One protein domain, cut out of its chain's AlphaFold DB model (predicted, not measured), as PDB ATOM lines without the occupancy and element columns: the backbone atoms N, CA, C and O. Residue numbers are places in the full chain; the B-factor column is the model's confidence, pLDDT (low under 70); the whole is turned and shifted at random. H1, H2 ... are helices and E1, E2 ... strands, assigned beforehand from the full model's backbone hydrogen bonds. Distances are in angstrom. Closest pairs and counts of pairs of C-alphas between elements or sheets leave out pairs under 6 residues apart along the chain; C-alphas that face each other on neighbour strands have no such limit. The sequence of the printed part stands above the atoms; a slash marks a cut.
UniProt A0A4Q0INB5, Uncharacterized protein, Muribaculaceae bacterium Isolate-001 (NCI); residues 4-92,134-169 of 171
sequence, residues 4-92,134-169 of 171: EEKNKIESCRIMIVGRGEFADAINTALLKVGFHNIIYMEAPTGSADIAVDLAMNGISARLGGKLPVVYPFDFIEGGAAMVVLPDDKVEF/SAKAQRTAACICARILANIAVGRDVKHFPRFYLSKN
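AT A GLANCE: This is residues 4 to 92 and 134 to 169 of the 171 residues of an uncharacterized protein of Muribaculaceae bacterium Isolate-001 (NCI) (UniProt A0A4Q0INB5). A twisted sheet of six strands curls round the long helix H3, and H2 packs on H3 over the same face, making two layers, with helices on one face of the sheet. The short helix H1 lies by the last residues of H3, off the sheet. The printed part has 125 residues, with three named helices and six named strands in the order H1, E1, H2, E2, E3, E4, E5, H3, E6. The mixed sheet runs E2, E1, E3, E4, E5, E6, and the class is mixed, helices and strands. The whole is compact, with a radius of gyration of the C-alphas of 13.1 A, and rounded, spanning 35 by 33 by 28 A.

HOW THE PARTS SIT: H1, residues 4 to 11, only just touches H3, residues 135 to 153, with 3 pairs of C-alphas within 8 A, made by residues 150 to 153 of H3 alone; the closest are those of Ile 9 and Ala 153, 5.8 A apart. E1, residues 14 to 17, H2, residues 21 to 33, and E2, residues 38 to 41, form a strand-helix-strand unit, two parallel neighbour strands with a helix between them in the chain, with a right-handed crossover. N 39 and O 14 are within hydrogen-bond range at 2.9 A. H2 touches H3 at a steep tilt of 43 degrees, the same way, the closest C-alphas being those of Ile 26 and Ala 142, 4.5 A apart. E3, residues 50 to 53, is parallel to E1, with N 17 and O 52 at 2.8 A, and to E4, residues 69 to 74, with N 70 and O 51 at 2.8 A. E4 and E5, residues 78 to 84, form an antiparallel hairpin, with N 71 and O 82 at 2.8 A. E6, residues 164 to 168, is antiparallel to E5, with N 81 and O 165 at 2.9 A. H3 is on the sheet, and its closest C-alpha pair with E5 is Ala 141 and Gly 79, 4.1 A apart. In H1, H2 and H3 every O i to N i+4 pair is within hydrogen-bond range.

IN THESE COORDINATES: H1 begins at C-alpha 4, (142.056, 144.110, 124.938). H2 is 18.6 A long, E4 16.7 A, E5 20.4 A and H3 26.4 A from first to last C-alpha. E6 ends at C-alpha 168, (171.817, 131.986, 124.120).

THE WHOLE: The two C-alphas farthest apart, those of Glu 4 and Ile 76, are 36.7 A apart. Residues 93 to 133 are not printed, and C-alphas 92 and 134 are 24.2 A apart across the cut. The link from E3 to E4 is long, 15 residues. The mean pLDDT of the printed part is 89.5; residues 42 to 46 and 57 to 65 are under 70.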
ATOM      1  N   GLU A   4     141.621 142.871 124.288       93.25
ATOM      2  CA  GLU A   4     142.056 144.110 124.938       93.25
ATOM      3  C   GLU A   4     143.583 144.268 124.893       93.25
ATOM      4  O   GLU A   4     144.088 145.337 124.564       93.25
ATOM      5  N   GLU A   5     144.327 143.191 125.166       94.25
ATOM      6  CA  GLU A   5     145.792 143.191 125.077       94.25
ATOM      7  C   GLU A   5     146.279 143.474 123.652       94.25
ATOM      8  O   GLU A   5     147.229 144.233 123.474       94.25
ATOM      9  N   LYS A   6     145.610 142.916 122.636       93.19
ATOM     10  CA  LYS A   6     145.921 143.205 121.227       93.19
ATOM     11  C   LYS A   6     145.717 144.682 120.894       93.19
ATOM     12  O   LYS A   6     146.622 145.296 120.344       93.19
ATOM     13  N   ASN A   7     144.596 145.272 121.313       94.31
ATOM     14  CA  ASN A   7     144.326 146.695 121.087       94.31
ATOM     15  C   ASN A   7     145.373 147.598 121.766       94.31
ATOM     16  O   ASN A   7     145.792 148.604 121.189       94.31
ATOM     17  N   LYS A   8     145.828 147.244 122.980       96.12
ATOM     18  CA  LYS A   8     146.912 147.966 123.672       96.12
ATOM     19  C   LYS A   8     148.225 147.896 122.889       96.12
ATOM     20  O   LYS A   8     148.887 148.912 122.732       96.12
ATOM     21  N   ILE A   9     148.575 146.726 122.354       96.19
ATOM     22  CA  ILE A   9     149.772 146.545 121.516       96.19
ATOM     23  C   ILE A   9     149.664 147.355 120.216       96.19
ATOM     24  O   ILE A   9     150.596 148.074 119.868       96.19
ATOM     25  N   GLU A  10     148.531 147.292 119.518       94.69
ATOM     26  CA  GLU A  10     148.340 147.982 118.235       94.69
ATOM     27  C   GLU A  10     148.383 149.512 118.366       94.69
ATOM     28  O   GLU A  10     148.913 150.192 117.485       94.69
ATOM     29  N   SER A  11     147.850 150.052 119.465       94.31
ATOM     30  CA  SER A  11     147.809 151.498 119.732       94.31
ATOM     31  C   SER A  11     149.092 152.063 120.353       94.31
ATOM     32  O   SER A  11     149.314 153.273 120.281       94.31
ATOM     33  N   CYS A  12     149.946 151.211 120.927       95.94
ATOM     34  CA  CYS A  12     151.180 151.614 121.595       95.94
ATOM     35  C   CYS A  12     152.209 152.177 120.606       95.94
ATOM     36  O   CYS A  12     152.620 151.501 119.659       95.94
ATOM     37  N   ARG A  13     152.687 153.397 120.870       95.06
ATOM     38  CA  ARG A  13     153.741 154.062 120.097       95.06
ATOM     39  C   ARG A  13     155.109 153.605 120.566       95.06
ATOM     40  O   ARG A  13     155.524 153.923 121.684       95.06
ATOM     41  N   ILE A  14     155.820 152.908 119.689       94.62
ATOM     42  CA  ILE A  14     157.198 152.493 119.925       94.62
ATOM     43  C   ILE A  14     158.143 153.413 119.173       94.62
ATOM     44  O   ILE A  14     158.004 153.649 117.975       94.62
ATOM     45  N   MET A  15     159.156 153.873 119.885       92.81
ATOM     46  CA  MET A  15     160.276 154.596 119.311       92.81
ATOM     47  C   MET A  15     161.497 153.685 119.233       92.81
ATOM     48  O   MET A  15     161.923 153.137 120.247       92.81
ATOM     49  N   ILE A  16     162.072 153.549 118.043       93.56
ATOM     50  CA  ILE A  16     163.359 152.888 117.825       93.56
ATOM     51  C   ILE A  16     164.407 153.982 117.619       93.56
ATOM     52  O   ILE A  16     164.337 154.740 116.650       93.56
ATOM     53  N   VAL A  17     165.365 154.078 118.539       90.38
ATOM     54  CA  VAL A  17     166.491 155.013 118.451       90.38
ATOM     55  C   VAL A  17     167.705 154.282 117.896       90.38
ATOM     56  O   VAL A  17     168.157 153.296 118.474       90.38
ATOM     57  N   GLY A  18     168.239 154.769 116.779       87.88
ATOM     58  CA  GLY A  18     169.323 154.127 116.038       87.88
ATOM     59  C   GLY A  18     168.867 153.538 114.700       87.88
ATOM     60  O   GLY A  18     167.693 153.577 114.336       87.88
ATOM     61  N   ARG A  19     169.832 153.020 113.932       87.44
ATOM     62  CA  ARG A  19     169.652 152.559 112.545       87.44
ATOM     63  C   ARG A  19     170.520 151.336 112.241       87.44
ATOM     64  O   ARG A  19     171.462 151.054 112.979       87.44
ATOM     65  N   GLY A  20     170.231 150.657 111.132       91.56
ATOM     66  CA  GLY A  20     170.977 149.493 110.641       91.56
ATOM     67  C   GLY A  20     170.275 148.161 110.909       91.56
ATOM     68  O   GLY A  20     169.179 148.127 111.467       91.56
ATOM     69  N   GLU A  21     170.934 147.057 110.551       93.81
ATOM     70  CA  GLU A  21     170.326 145.713 110.535       93.81
ATOM     71  C   GLU A  21     169.733 145.285 111.885       93.81
ATOM     72  O   GLU A  21     168.729 144.571 111.938       93.81
ATOM     73  N   PHE A  22     170.311 145.746 112.999       94.75
ATOM     74  CA  PHE A  22     169.780 145.446 114.325       94.75
ATOM     75  C   PHE A  22     168.445 146.170 114.585       94.75
ATOM     76  O   PHE A  22     167.504 145.570 115.105       94.75
ATOM     77  N   ALA A  23     168.316 147.431 114.159       95.44
ATOM     78  CA  ALA A  23     167.057 148.170 114.246       95.44
ATOM     79  C   ALA A  23     165.980 147.526 113.352       95.44
ATOM     80  O   ALA A  23     164.838 147.354 113.786       95.44
ATOM     81  N   ASP A  24     166.359 147.064 112.156       96.06
ATOM     82  CA  ASP A  24     165.457 146.354 111.241       96.06
ATOM     83  C   ASP A  24     164.981 145.014 111.826       96.06
ATOM     84  O   ASP A  24     163.806 144.642 111.697       96.06
ATOM     85  N   ALA A  25     165.867 144.292 112.521       97.00
ATOM     86  CA  ALA A  25     165.520 143.061 113.227       97.00
ATOM     87  C   ALA A  25     164.512 143.321 114.360       97.00
ATOM     88  O   ALA A  25     163.548 142.562 114.501       97.00
ATOM     89  N   ILE A  26     164.698 144.401 115.132       97.75
ATOM     90  CA  ILE A  26     163.759 144.842 116.177       97.75
ATOM     91  C   ILE A  26     162.397 145.150 115.562       97.75
ATOM     92  O   ILE A  26     161.393 144.589 115.998       97.75
ATOM     93  N   ASN A  27     162.355 145.973 114.516       97.62
ATOM     94  CA  ASN A  27     161.112 146.321 113.834       97.62
ATOM     95  C   ASN A  27     160.386 145.086 113.287       97.62
ATOM     96  O   ASN A  27     159.192 144.904 113.510       97.62
ATOM     97  N   THR A  28     161.122 144.177 112.647       97.62
ATOM     98  CA  THR A  28     160.564 142.913 112.151       97.62
ATOM     99  C   THR A  28     159.956 142.079 113.282       97.62
ATOM    100  O   THR A  28     158.890 141.485 113.114       97.62
ATOM    101  N   ALA A  29     160.616 142.014 114.441       97.75
ATOM    102  CA  ALA A  29     160.100 141.295 115.602       97.75
ATOM    103  C   ALA A  29     158.857 141.978 116.204       97.75
ATOM    104  O   ALA A  29     157.919 141.287 116.597       97.75
ATOM    105  N   LEU A  30     158.820 143.311 116.227       97.88
ATOM    106  CA  LEU A  30     157.685 144.103 116.705       97.88
ATOM    107  C   LEU A  30     156.437 143.937 115.836       97.88
ATOM    108  O   LEU A  30     155.360 143.656 116.365       97.88
ATOM    109  N   LEU A  31     156.594 144.014 114.514       97.62
ATOM    110  CA  LEU A  31     155.507 143.787 113.558       97.62
ATOM    111  C   LEU A  31     154.891 142.391 113.732       97.62
ATOM    112  O   LEU A  31     153.673 142.244 113.744       97.62
ATOM    113  N   LYS A  32     155.717 141.359 113.961       96.81
ATOM    114  CA  LYS A  32     155.242 139.984 114.221       96.81
ATOM    115  C   LYS A  32     154.419 139.850 115.503       96.81
ATOM    116  O   LYS A  32     153.610 138.931 115.608       96.81
ATOM    117  N   VAL A  33     154.653 140.718 116.483       95.81
ATOM    118  CA  VAL A  33     153.909 140.744 117.749       95.81
ATOM    119  C   VAL A  33     152.598 141.533 117.627       95.81
ATOM    120  O   VAL A  33     151.686 141.296 118.416       95.81
ATOM    121  N   GLY A  34     152.472 142.399 116.615       96.62
ATOM    122  CA  GLY A  34     151.270 143.192 116.334       96.62
ATOM    123  C   GLY A  34     151.427 144.694 116.581       96.62
ATOM    124  O   GLY A  34     150.436 145.420 116.557       96.62
ATOM    125  N   PHE A  35     152.645 145.181 116.829       97.12
ATOM    126  CA  PHE A  35     152.898 146.619 116.894       97.12
ATOM    127  C   PHE A  35     152.910 147.216 115.489       97.12
ATOM    128  O   PHE A  35     153.609 146.708 114.619       97.12
ATOM    129  N   HIS A  36     152.192 148.322 115.289       94.31
ATOM    130  CA  HIS A  36     152.134 149.018 113.995       94.31
ATOM    131  C   HIS A  36     152.561 150.489 114.085       94.31
ATOM    132  O   HIS A  36     152.957 151.079 113.082       94.31
ATOM    133  N   ASN A  37     152.514 151.085 115.278       94.06
ATOM    134  CA  ASN A  37     152.841 152.491 115.496       94.06
ATOM    135  C   ASN A  37     154.318 152.655 115.890       94.06
ATOM    136  O   ASN A  37     154.649 152.887 117.053       94.06
ATOM    137  N   ILE A  38     155.211 152.440 114.921       94.12
ATOM    138  CA  ILE A  38     156.666 152.405 115.125       94.12
ATOM    139  C   ILE A  38     157.309 153.614 114.440       94.12
ATOM    140  O   ILE A  38     157.092 153.853 113.254       94.12
ATOM    141  N   ILE A  39     158.123 154.364 115.186       90.81
ATOM    142  CA  ILE A  39     158.814 155.570 114.717       90.81
ATOM    143  C   ILE A  39     160.324 155.365 114.864       90.81
ATOM    144  O   ILE A  39     160.794 154.976 115.933       90.81
ATOM    145  N   TYR A  40     161.085 155.660 113.809       87.19
ATOM    146  CA  TYR A  40     162.550 155.630 113.828       87.19
ATOM    147  C   TYR A  40     163.117 157.018 114.057       87.19
ATOM    148  O   TYR A  40     162.675 157.969 113.410       87.19
ATOM    149  N   MET A  41     164.129 157.128 114.914       80.50
ATOM    150  CA  MET A  41     164.845 158.382 115.117       80.50
ATOM    151  C   MET A  41     166.333 158.170 115.365       80.50
ATOM    152  O   MET A  41     166.760 157.163 115.921       80.50
ATOM    153  N   GLU A  42     167.130 159.165 114.987       67.38
ATOM    154  CA  GLU A  42     168.566 159.179 115.280       67.38
ATOM    155  C   GLU A  42     168.867 159.712 116.686       67.38
ATOM    156  O   GLU A  42     169.905 159.387 117.257       67.38
ATOM    157  N   ALA A  43     167.951 160.500 117.258       62.16
ATOM    158  CA  ALA A  43     168.082 161.066 118.590       62.16
ATOM    159  C   ALA A  43     166.729 161.115 119.334       62.16
ATOM    160  O   ALA A  43     165.692 161.245 118.688       62.16
ATOM    161  N   PRO A  44     166.741 161.060 120.677       59.62
ATOM    162  CA  PRO A  44     165.611 161.193 121.608       59.62
ATOM    163  C   PRO A  44     164.586 162.353 121.465       59.62
ATOM    164  O   PRO A  44     164.399 163.102 122.423       59.62
ATOM    165  N   THR A  45     163.887 162.552 120.343       60.41
ATOM    166  CA  THR A  45     162.965 163.702 120.157       60.41
ATOM    167  C   THR A  45     161.534 163.309 119.763       60.41
ATOM    168  O   THR A  45     161.263 163.094 118.596       60.41
ATOM    169  N   GLY A  46     160.560 163.275 120.677       63.28
ATOM    170  CA  GLY A  46     159.159 163.010 120.299       63.28
ATOM    171  C   GLY A  46     158.290 162.487 121.438       63.28
ATOM    172  O   GLY A  46     158.759 162.342 122.564       63.28
ATOM    173  N   SER A  47     157.013 162.203 121.152       76.62
ATOM    174  CA  SER A  47     156.111 161.525 122.093       76.62
ATOM    175  C   SER A  47     155.991 160.044 121.731       76.62
ATOM    176  O   SER A  47     155.395 159.712 120.705       76.62
ATOM    177  N   ALA A  48     156.518 159.169 122.579       86.56
ATOM    178  CA  ALA A  48     156.361 157.722 122.486       86.56
ATOM    179  C   ALA A  48     155.940 157.157 123.842       86.56
ATOM    180  O   ALA A  48     156.176 157.789 124.873       86.56
ATOM    181  N   ASP A  49     155.322 155.980 123.826       91.25
ATOM    182  CA  ASP A  49     154.883 155.307 125.048       91.25
ATOM    183  C   ASP A  49     156.019 154.434 125.605       91.25
ATOM    184  O   ASP A  49     156.191 154.329 126.817       91.25
ATOM    185  N   ILE A  50     156.829 153.842 124.715       92.38
ATOM    186  CA  ILE A  50     157.977 152.994 125.055       92.38
ATOM    187  C   ILE A  50     159.097 153.195 124.025       92.38
ATOM    188  O   ILE A  50     158.828 153.449 122.847       92.38
ATOM    189  N   ALA A  51     160.356 153.053 124.444       92.44
ATOM    190  CA  ALA A  51     161.514 153.143 123.558       92.44
ATOM    191  C   ALA A  51     162.360 151.872 123.520       92.44
ATOM    192  O   ALA A  51     162.509 151.166 124.519       92.44
ATOM    193  N   VAL A  52     162.989 151.648 122.371       93.69
ATOM    194  CA  VAL A  52     164.143 150.770 122.202       93.69
ATOM    195  C   VAL A  52     165.312 151.629 121.754       93.69
ATOM    196  O   VAL A  52     165.222 152.273 120.712       93.69
ATOM    197  N   ASP A  53     166.395 151.645 122.519       91.50
ATOM    198  CA  ASP A  53     167.563 152.470 122.211       91.50
ATOM    199  C   ASP A  53     168.753 151.595 121.827       91.50
ATOM    200  O   ASP A  53     169.347 150.936 122.674       91.50
ATOM    201  N   LEU A  54     169.065 151.577 120.528       89.81
ATOM    202  CA  LEU A  54     170.232 150.915 119.946       89.81
ATOM    203  C   LEU A  54     171.424 151.862 119.791       89.81
ATOM    204  O   LEU A  54     172.546 151.389 119.621       89.81
ATOM    205  N   ALA A  55     171.194 153.178 119.811       81.50
ATOM    206  CA  ALA A  55     172.266 154.163 119.738       81.50
ATOM    207  C   ALA A  55     173.104 154.144 121.021       81.50
ATOM    208  O   ALA A  55     174.298 154.423 120.970       81.50
ATOM    209  N   MET A  56     172.484 153.775 122.151       76.12
ATOM    210  CA  MET A  56     173.146 153.605 123.448       76.12
ATOM    211  C   MET A  56     173.837 154.887 123.934       76.12
ATOM    212  O   MET A  56     174.754 154.839 124.758       76.12
ATOM    213  N   ASN A  57     173.399 156.044 123.427       66.06
ATOM    214  CA  ASN A  57     173.970 157.347 123.736       66.06
ATOM    215  C   ASN A  57     173.572 157.749 125.158       66.06
ATOM    216  O   ASN A  57     172.572 158.423 125.372       66.06
ATOM    217  N   GLY A  58     174.372 157.303 126.127       61.50
ATOM    218  CA  GLY A  58     174.149 157.544 127.543       61.50
ATOM    219  C   GLY A  58     172.950 156.765 128.079       61.50
ATOM    220  O   GLY A  58     171.864 157.312 128.235       61.50
ATOM    221  N   ILE A  59     173.178 155.513 128.487       59.84
ATOM    222  CA  ILE A  59     172.206 154.726 129.275       59.84
ATOM    223  C   ILE A  59     171.713 155.516 130.512       59.84
ATOM    224  O   ILE A  59     170.566 155.376 130.933       59.84
ATOM    225  N   SER A  60     172.552 156.408 131.053       51.53
ATOM    226  CA  SER A  60     172.218 157.360 132.119       51.53
ATOM    227  C   SER A  60     171.700 158.727 131.626       51.53
ATOM    228  O   SER A  60     170.968 159.399 132.357       51.53
ATOM    229  N   ALA A  61     172.022 159.147 130.395       54.91
ATOM    230  CA  ALA A  61     171.641 160.435 129.801       54.91
ATOM    231  C   ALA A  61     170.304 160.303 129.053       54.91
ATOM    232  O   ALA A  61     170.213 160.242 127.832       54.91
ATOM    233  N   ARG A  62     169.244 160.190 129.850       55.66
ATOM    234  CA  ARG A  62     167.901 159.779 129.442       55.66
ATOM    235  C   ARG A  62     167.310 160.557 128.255       55.66
ATOM    236  O   ARG A  62     167.219 161.785 128.271       55.66
ATOM    237  N   LEU A  63     166.645 159.794 127.386       52.00
ATOM    238  CA  LEU A  63     165.257 160.035 126.969       52.00
ATOM    239  C   LEU A  63     164.398 160.360 128.202       52.00
ATOM    240  O   LEU A  63     163.862 159.475 128.861       52.00
ATOM    241  N   GLY A  64     164.415 161.634 128.594       48.28
ATOM    242  CA  GLY A  64     164.208 162.118 129.958       48.28
ATOM    243  C   GLY A  64     163.125 161.417 130.764       48.28
ATOM    244  O   GLY A  64     161.972 161.766 130.592       48.28
ATOM    245  N   GLY A  65     163.515 160.490 131.649       61.47
ATOM    246  CA  GLY A  65     162.808 160.004 132.851       61.47
ATOM    247  C   GLY A  65     161.287 159.859 132.812       61.47
ATOM    248  O   GLY A  65     160.661 159.985 133.854       61.47
ATOM    249  N   LYS A  66     160.695 159.657 131.637       75.62
ATOM    250  CA  LYS A  66     159.247 159.768 131.416       75.62
ATOM    251  C   LYS A  66     158.652 158.526 130.776       75.62
ATOM    252  O   LYS A  66     157.442 158.359 130.840       75.62
ATOM    253  N   LEU A  67     159.474 157.674 130.166       87.56
ATOM    254  CA  LEU A  67     159.010 156.460 129.504       87.56
ATOM    255  C   LEU A  67     159.969 155.281 129.735       87.56
ATOM    256  O   LEU A  67     161.166 155.507 129.927       87.56
ATOM    257  N   PRO A  68     159.463 154.036 129.723       92.31
ATOM    258  CA  PRO A  68     160.290 152.833 129.771       92.31
ATOM    259  C   PRO A  68     161.213 152.716 128.551       92.31
ATOM    260  O   PRO A  68     160.766 152.864 127.412       92.31
ATOM    261  N   VAL A  69     162.485 152.390 128.777       92.25
ATOM    262  CA  VAL A  69     163.487 152.203 127.716       92.25
ATOM    263  C   VAL A  69     164.043 150.783 127.765       92.25
ATOM    264  O   VAL A  69     164.401 150.280 128.829       92.25
ATOM    265  N   VAL A  70     164.125 150.131 126.607       94.94
ATOM    266  CA  VAL A  70     164.745 148.814 126.434       94.94
ATOM    267  C   VAL A  70     166.056 148.969 125.664       94.94
ATOM    268  O   VAL A  70     166.058 149.437 124.529       94.94
ATOM    269  N   TYR A  71     167.158 148.528 126.259       94.38
ATOM    270  CA  TYR A  71     168.495 148.523 125.668       94.38
ATOM    271  C   TYR A  71     168.853 147.099 125.213       94.38
ATOM    272  O   TYR A  71     169.112 146.244 126.068       94.38
ATOM    273  N   PRO A  72     168.818 146.797 123.902       96.44
ATOM    274  CA  PRO A  72     169.182 145.490 123.364       96.44
ATOM    275  C   PRO A  72     170.695 145.325 123.189       96.44
ATOM    276  O   PRO A  72     171.376 146.232 122.729       96.44
ATOM    277  N   PHE A  73     171.217 144.125 123.439       95.88
ATOM    278  CA  PHE A  73     172.627 143.810 123.208       95.88
ATOM    279  C   PHE A  73     172.783 142.515 122.420       95.88
ATOM    280  O   PHE A  73     172.188 141.489 122.758       95.88
ATOM    281  N   ASP A  74     173.627 142.548 121.391       95.50
ATOM    282  CA  ASP A  74     174.132 141.339 120.757       95.50
ATOM    283  C   ASP A  74     175.396 140.889 121.506       95.50
ATOM    284  O   ASP A  74     176.349 141.646 121.625       95.50
ATOM    285  N   PHE A  75     175.417 139.681 122.058       96.81
ATOM    286  CA  PHE A  75     176.580 139.119 122.759       96.81
ATOM    287  C   PHE A  75     177.154 137.922 122.007       96.81
ATOM    288  O   PHE A  75     177.662 136.979 122.607       96.81
ATOM    289  N   ILE A  76     177.086 137.973 120.675       96.38
ATOM    290  CA  ILE A  76     177.676 137.007 119.741       96.38
ATOM    291  C   ILE A  76     177.009 135.624 119.781       96.38
ATOM    292  O   ILE A  76     176.344 135.228 118.819       96.38
ATOM    293  N   GLU A  77     177.141 134.912 120.896       95.69
ATOM    294  CA  GLU A  77     176.540 133.598 121.161       95.69
ATOM    295  C   GLU A  77     175.141 133.684 121.779       95.69
ATOM    296  O   GLU A  77     174.467 132.665 121.943       95.69
ATOM    297  N   GLY A  78     174.671 134.894 122.076       95.62
ATOM    298  CA  GLY A  78     173.344 135.138 122.617       95.62
ATOM    299  C   GLY A  78     172.916 136.591 122.516       95.62
ATOM    300  O   GLY A  78     173.713 137.466 122.189       95.62
ATOM    301  N   GLY A  79     171.642 136.839 122.798       96.12
ATOM    302  CA  GLY A  79     171.065 138.174 122.886       96.12
ATOM    303  C   GLY A  79     170.717 138.528 124.327       96.12
ATOM    304  O   GLY A  79     170.369 137.655 125.130       96.12
ATOM    305  N   ALA A  80     170.771 139.814 124.645       96.94
ATOM    306  CA  ALA A  80     170.346 140.339 125.931       96.94
ATOM    307  C   ALA A  80     169.511 141.610 125.772       96.94
ATOM    308  O   ALA A  80     169.525 142.257 124.725       96.94
ATOM    309  N   ALA A  81     168.786 141.964 126.827       97.06
ATOM    310  CA  ALA A  81     168.124 143.252 126.935       97.06
ATOM    311  C   ALA A  81     168.094 143.723 128.389       97.06
ATOM    312  O   ALA A  81     167.812 142.944 129.305       97.06
ATOM    313  N   MET A  82     168.343 145.011 128.591       94.94
ATOM    314  CA  MET A  82     168.167 145.694 129.869       94.94
ATOM    315  C   MET A  82     166.973 146.639 129.762       94.94
ATOM    316  O   MET A  82     166.845 147.353 128.773       94.94
ATOM    317  N   VAL A  83     166.095 146.633 130.762       94.69
ATOM    318  CA  VAL A  83     164.949 147.549 130.820       94.69
ATOM    319  C   VAL A  83     165.218 148.583 131.898       94.69
ATOM    320  O   VAL A  83     165.580 148.213 133.011       94.69
ATOM    321  N   VAL A  84     165.028 149.853 131.566       91.69
ATOM    322  CA  VAL A  84     165.100 150.976 132.500       91.69
ATOM    323  C   VAL A  84     163.733 151.644 132.533       91.69
ATOM    324  O   VAL A  84     163.261 152.170 131.524       91.69
ATOM    325  N   LEU A  85     163.081 151.601 133.690       91.38
ATOM    326  CA  LEU A  85     161.828 152.304 133.939       91.38
ATOM    327  C   LEU A  85     162.094 153.748 134.405       91.38
ATOM    328  O   LEU A  85     163.184 154.042 134.901       91.38
ATOM    329  N   PRO A  86     161.111 154.663 134.282       87.62
ATOM    330  CA  PRO A  86     161.253 156.059 134.708       87.62
ATOM    331  C   PRO A  86     161.814 156.250 136.125       87.62
ATOM    332  O   PRO A  86     162.652 157.128 136.335       87.62
ATOM    333  N   ASP A  87     161.422 155.399 137.070       86.44
ATOM    334  CA  ASP A  87     161.810 155.522 138.480       86.44
ATOM    335  C   ASP A  87     163.085 154.740 138.844       86.44
ATOM    336  O   ASP A  87     163.570 154.835 139.975       86.44
ATOM    337  N   ASP A  88     163.673 153.998 137.898       86.94
ATOM    338  CA  ASP A  88     164.881 153.215 138.160       86.94
ATOM    339  C   ASP A  88     166.089 154.127 138.401       86.94
ATOM    340  O   ASP A  88     166.390 155.039 137.623       86.94
ATOM    341  N   LYS A  89     166.843 153.843 139.464       83.62
ATOM    342  CA  LYS A  89     168.141 154.475 139.713       83.62
ATOM    343  C   LYS A  89     169.219 153.687 138.986       83.62
ATOM    344  O   LYS A  89     169.656 152.642 139.456       83.62
ATOM    345  N   VAL A  90     169.611 154.183 137.819       79.81
ATOM    346  CA  VAL A  90     170.629 153.539 136.990       79.81
ATOM    347  C   VAL A  90     172.013 153.959 137.468       79.81
ATOM    348  O   VAL A  90     172.496 155.035 137.130       79.81
ATOM    349  N   GLU A  91     172.655 153.086 138.237       76.31
ATOM    350  CA  GLU A  91     174.058 153.208 138.663       76.31
ATOM    351  C   GLU A  91     174.982 152.492 137.662       76.31
ATOM    352  O   GLU A  91     175.839 151.688 138.019       76.31
ATOM    353  N   PHE A  92     174.750 152.733 136.369       72.50
ATOM    354  CA  PHE A  92     175.529 152.165 135.273       72.50
ATOM    355  C   PHE A  92     176.142 153.300 134.455       72.50
ATOM    356  O   PHE A  92     175.463 153.962 133.667       72.50
ATOM    357  N   SER A 134     177.201 139.682 115.821       96.12
ATOM    358  CA  SER A 134     176.473 138.520 115.298       96.12
ATOM    359  C   SER A 134     175.037 138.863 114.934       96.12
ATOM    360  O   SER A 134     174.207 139.130 115.805       96.12
ATOM    361  N   ALA A 135     174.697 138.733 113.651       96.06
ATOM    362  CA  ALA A 135     173.320 138.873 113.177       96.06
ATOM    363  C   ALA A 135     172.362 137.869 113.856       96.06
ATOM    364  O   ALA A 135     171.178 138.149 114.048       96.06
ATOM    365  N   LYS A 136     172.861 136.688 114.263       96.38
ATOM    366  CA  LYS A 136     172.071 135.700 115.019       96.38
ATOM    367  C   LYS A 136     171.761 136.200 116.437       96.38
ATOM    368  O   LYS A 136     170.619 136.079 116.885       96.38
ATOM    369  N   ALA A 137     172.734 136.820 117.102       96.81
ATOM    370  CA  ALA A 137     172.543 137.451 118.407       96.81
ATOM    371  C   ALA A 137     171.621 138.669 118.338       96.81
ATOM    372  O   ALA A 137     170.728 138.792 119.172       96.81
ATOM    373  N   GLN A 138     171.757 139.504 117.307       97.19
ATOM    374  CA  GLN A 138     170.858 140.636 117.065       97.19
ATOM    375  C   GLN A 138     169.406 140.174 116.890       97.19
ATOM    376  O   GLN A 138     168.505 140.705 117.532       97.19
ATOM    377  N   ARG A 139     169.159 139.113 116.105       97.19
ATOM    378  CA  ARG A 139     167.817 138.509 115.988       97.19
ATOM    379  C   ARG A 139     167.300 137.953 117.317       97.19
ATOM    380  O   ARG A 139     166.120 138.109 117.625       97.19
ATOM    381  N   THR A 140     168.165 137.331 118.114       97.25
ATOM    382  CA  THR A 140     167.800 136.824 119.447       97.25
ATOM    383  C   THR A 140     167.406 137.970 120.381       97.25
ATOM    384  O   THR A 140     166.335 137.925 120.987       97.25
ATOM    385  N   ALA A 141     168.214 139.029 120.443       97.75
ATOM    386  CA  ALA A 141     167.915 140.236 121.205       97.75
ATOM    387  C   ALA A 141     166.626 140.914 120.712       97.75
ATOM    388  O   ALA A 141     165.803 141.322 121.526       97.75
ATOM    389  N   ALA A 142     166.375 140.928 119.400       97.94
ATOM    390  CA  ALA A 142     165.140 141.461 118.841       97.94
ATOM    391  C   ALA A 142     163.885 140.710 119.306       97.94
ATOM    392  O   ALA A 142     162.900 141.329 119.712       97.94
ATOM    393  N   CYS A 143     163.937 139.376 119.329       97.69
ATOM    394  CA  CYS A 143     162.864 138.552 119.883       97.69
ATOM    395  C   CYS A 143     162.648 138.801 121.386       97.69
ATOM    396  O   CYS A 143     161.502 138.828 121.841       97.69
ATOM    397  N   ILE A 144     163.728 138.987 122.155       97.81
ATOM    398  CA  ILE A 144     163.655 139.349 123.579       97.81
ATOM    399  C   ILE A 144     162.948 140.703 123.733       97.81
ATOM    400  O   ILE A 144     161.966 140.797 124.471       97.81
ATOM    401  N   CYS A 145     163.387 141.725 122.996       98.06
ATOM    402  CA  CYS A 145     162.814 143.066 123.045       98.06
ATOM    403  C   CYS A 145     161.334 143.083 122.688       98.06
ATOM    404  O   CYS A 145     160.549 143.640 123.446       98.06
ATOM    405  N   ALA A 146     160.924 142.430 121.599       97.94
ATOM    406  CA  ALA A 146     159.521 142.423 121.192       97.94
ATOM    407  C   ALA A 146     158.598 141.828 122.272       97.94
ATOM    408  O   ALA A 146     157.502 142.338 122.509       97.94
ATOM    409  N   ARG A 147     159.061 140.796 122.992       97.50
ATOM    410  CA  ARG A 147     158.328 140.218 124.133       97.50
ATOM    411  C   ARG A 147     158.266 141.162 125.332       97.50
ATOM    412  O   ARG A 147     157.214 141.271 125.956       97.50
ATOM    413  N   ILE A 148     159.374 141.831 125.657       98.25
ATOM    414  CA  ILE A 148     159.425 142.832 126.734       98.25
ATOM    415  C   ILE A 148     158.458 143.979 126.430       98.25
ATOM    416  O   ILE A 148     157.626 144.311 127.266       98.25
ATOM    417  N   LEU A 149     158.535 144.536 125.222       97.88
ATOM    418  CA  LEU A 149     157.730 145.672 124.777       97.88
ATOM    419  C   LEU A 149     156.238 145.338 124.805       97.88
ATOM    420  O   LEU A 149     155.454 146.136 125.305       97.88
ATOM    421  N   ALA A 150     155.847 144.134 124.372       97.94
ATOM    422  CA  ALA A 150     154.468 143.661 124.508       97.94
ATOM    423  C   ALA A 150     154.002 143.617 125.961       97.94
ATOM    424  O   ALA A 150     152.908 144.089 126.253       97.94
ATOM    425  N   ASN A 151     154.821 143.077 126.867       97.94
ATOM    426  CA  ASN A 151     154.471 143.018 128.284       97.94
ATOM    427  C   ASN A 151     154.314 144.422 128.886       97.94
ATOM    428  O   ASN A 151     153.313 144.663 129.554       97.94
ATOM    429  N   ILE A 152     155.230 145.348 128.587       96.81
ATOM    430  CA  ILE A 152     155.123 146.745 129.033       96.81
ATOM    431  C   ILE A 152     153.841 147.385 128.474       96.81
ATOM    432  O   ILE A 152     153.073 147.964 129.238       96.81
ATOM    433  N   ALA A 153     153.559 147.225 127.175       97.06
ATOM    434  CA  ALA A 153     152.390 147.819 126.519       97.06
ATOM    435  C   ALA A 153     151.055 147.363 127.131       97.06
ATOM    436  O   ALA A 153     150.098 148.133 127.188       97.06
ATOM    437  N   VAL A 154     150.977 146.121 127.617       97.06
ATOM    438  CA  VAL A 154     149.763 145.595 128.260       97.06
ATOM    439  C   VAL A 154     149.743 145.769 129.783       97.06
ATOM    440  O   VAL A 154     148.792 145.319 130.423       97.06
ATOM    441  N   GLY A 155     150.757 146.415 130.368       95.12
ATOM    442  CA  GLY A 155     150.849 146.673 131.809       95.12
ATOM    443  C   GLY A 155     151.245 145.456 132.648       95.12
ATOM    444  O   GLY A 155     150.839 145.352 133.802       95.12
ATOM    445  N   ARG A 156     151.995 144.507 132.076       95.94
ATOM    446  CA  ARG A 156     152.563 143.367 132.811       95.94
ATOM    447  C   ARG A 156     153.936 143.711 133.373       95.94
ATOM    448  O   ARG A 156     154.725 144.397 132.725       95.94
ATOM    449  N   ASP A 157     154.250 143.113 134.516       95.19
ATOM    450  CA  ASP A 157     155.570 143.224 135.124       95.19
ATOM    451  C   ASP A 157     156.667 142.647 134.222       95.19
ATOM    452  O   ASP A 157     156.541 141.573 133.621       95.19
ATOM    453  N   VAL A 158     157.789 143.358 134.177       97.19
ATOM    454  CA  VAL A 158     159.011 142.950 133.485       97.19
ATOM    455  C   VAL A 158     160.198 143.030 134.437       97.19
ATOM    456  O   VAL A 158     160.193 143.786 135.404       97.19
ATOM    457  N   LYS A 159     161.252 142.250 134.180       96.81
ATOM    458  CA  LYS A 159     162.544 142.479 134.831       96.81
ATOM    459  C   LYS A 159     163.071 143.824 134.333       96.81
ATOM    460  O   LYS A 159     163.194 144.020 133.128       96.81
ATOM    461  N   HIS A 160     163.403 144.709 135.255       94.81
ATOM    462  CA  HIS A 160     164.039 145.993 134.985       94.81
ATOM    463  C   HIS A 160     165.291 146.141 135.854       94.81
ATOM    464  O   HIS A 160     165.562 145.280 136.707       94.81
ATOM    465  N   PHE A 161     166.085 147.174 135.576       91.69
ATOM    466  CA  PHE A 161     167.369 147.430 136.214       91.69
ATOM    467  C   PHE A 161     167.257 147.308 137.748       91.69
ATOM    468  O   PHE A 161     166.289 147.800 138.327       91.69
ATOM    469  N   PRO A 162     168.199 146.622 138.431       92.25
ATOM    470  CA  PRO A 162     169.485 146.090 137.947       92.25
ATOM    471  C   PRO A 162     169.405 144.744 137.201       92.25
ATOM    472  O   PRO A 162     170.424 144.228 136.736       92.25
ATOM    473  N   ARG A 163     168.214 144.147 137.079       94.88
ATOM    474  CA  ARG A 163     168.019 142.857 136.400       94.88
ATOM    475  C   ARG A 163     167.929 143.038 134.886       94.88
ATOM    476  O   ARG A 163     167.646 144.115 134.371       94.88
ATOM    477  N   PHE A 164     168.135 141.940 134.169       95.81
ATOM    478  CA  PHE A 164     168.145 141.909 132.710       95.81
ATOM    479  C   PHE A 164     167.567 140.597 132.173       95.81
ATOM    480  O   PHE A 164     167.288 139.644 132.912       95.81
ATOM    481  N   TYR A 165     167.385 140.568 130.859       96.81
ATOM    482  CA  TYR A 165     167.050 139.384 130.087       96.81
ATOM    483  C   TYR A 165     168.280 138.932 129.307       96.81
ATOM    484  O   TYR A 165     168.967 139.755 128.709       96.81
ATOM    485  N   LEU A 166     168.541 137.627 129.306       95.31
ATOM    486  CA  LEU A 166     169.684 137.005 128.648       95.31
ATOM    487  C   LEU A 166     169.239 135.663 128.066       95.31
ATOM    488  O   LEU A 166     168.543 134.904 128.738       95.31
ATOM    489  N   SER A 167     169.641 135.372 126.834       94.06
ATOM    490  CA  SER A 167     169.427 134.070 126.201       94.06
ATOM    491  C   SER A 167     170.583 133.752 125.270       94.06
ATOM    492  O   SER A 167     171.005 134.619 124.506       94.06
ATOM    493  N   LYS A 168     171.031 132.491 125.252       93.56
ATOM    494  CA  LYS A 168     171.817 131.986 124.120       93.56
ATOM    495  C   LYS A 168     171.002 132.095 122.833       93.56
ATOM    496  O   LYS A 168     169.766 132.121 122.865       93.56
ATOM    497  N   ASN A 169     171.709 132.163 121.714       91.12
ATOM    498  CA  ASN A 169     171.110 132.103 120.395       91.12
ATOM    499  C   ASN A 169     170.269 130.832 120.295       91.12
ATOM    500  O   ASN A 169     170.761 129.744 120.586       91.12
TER     501      ASN A 169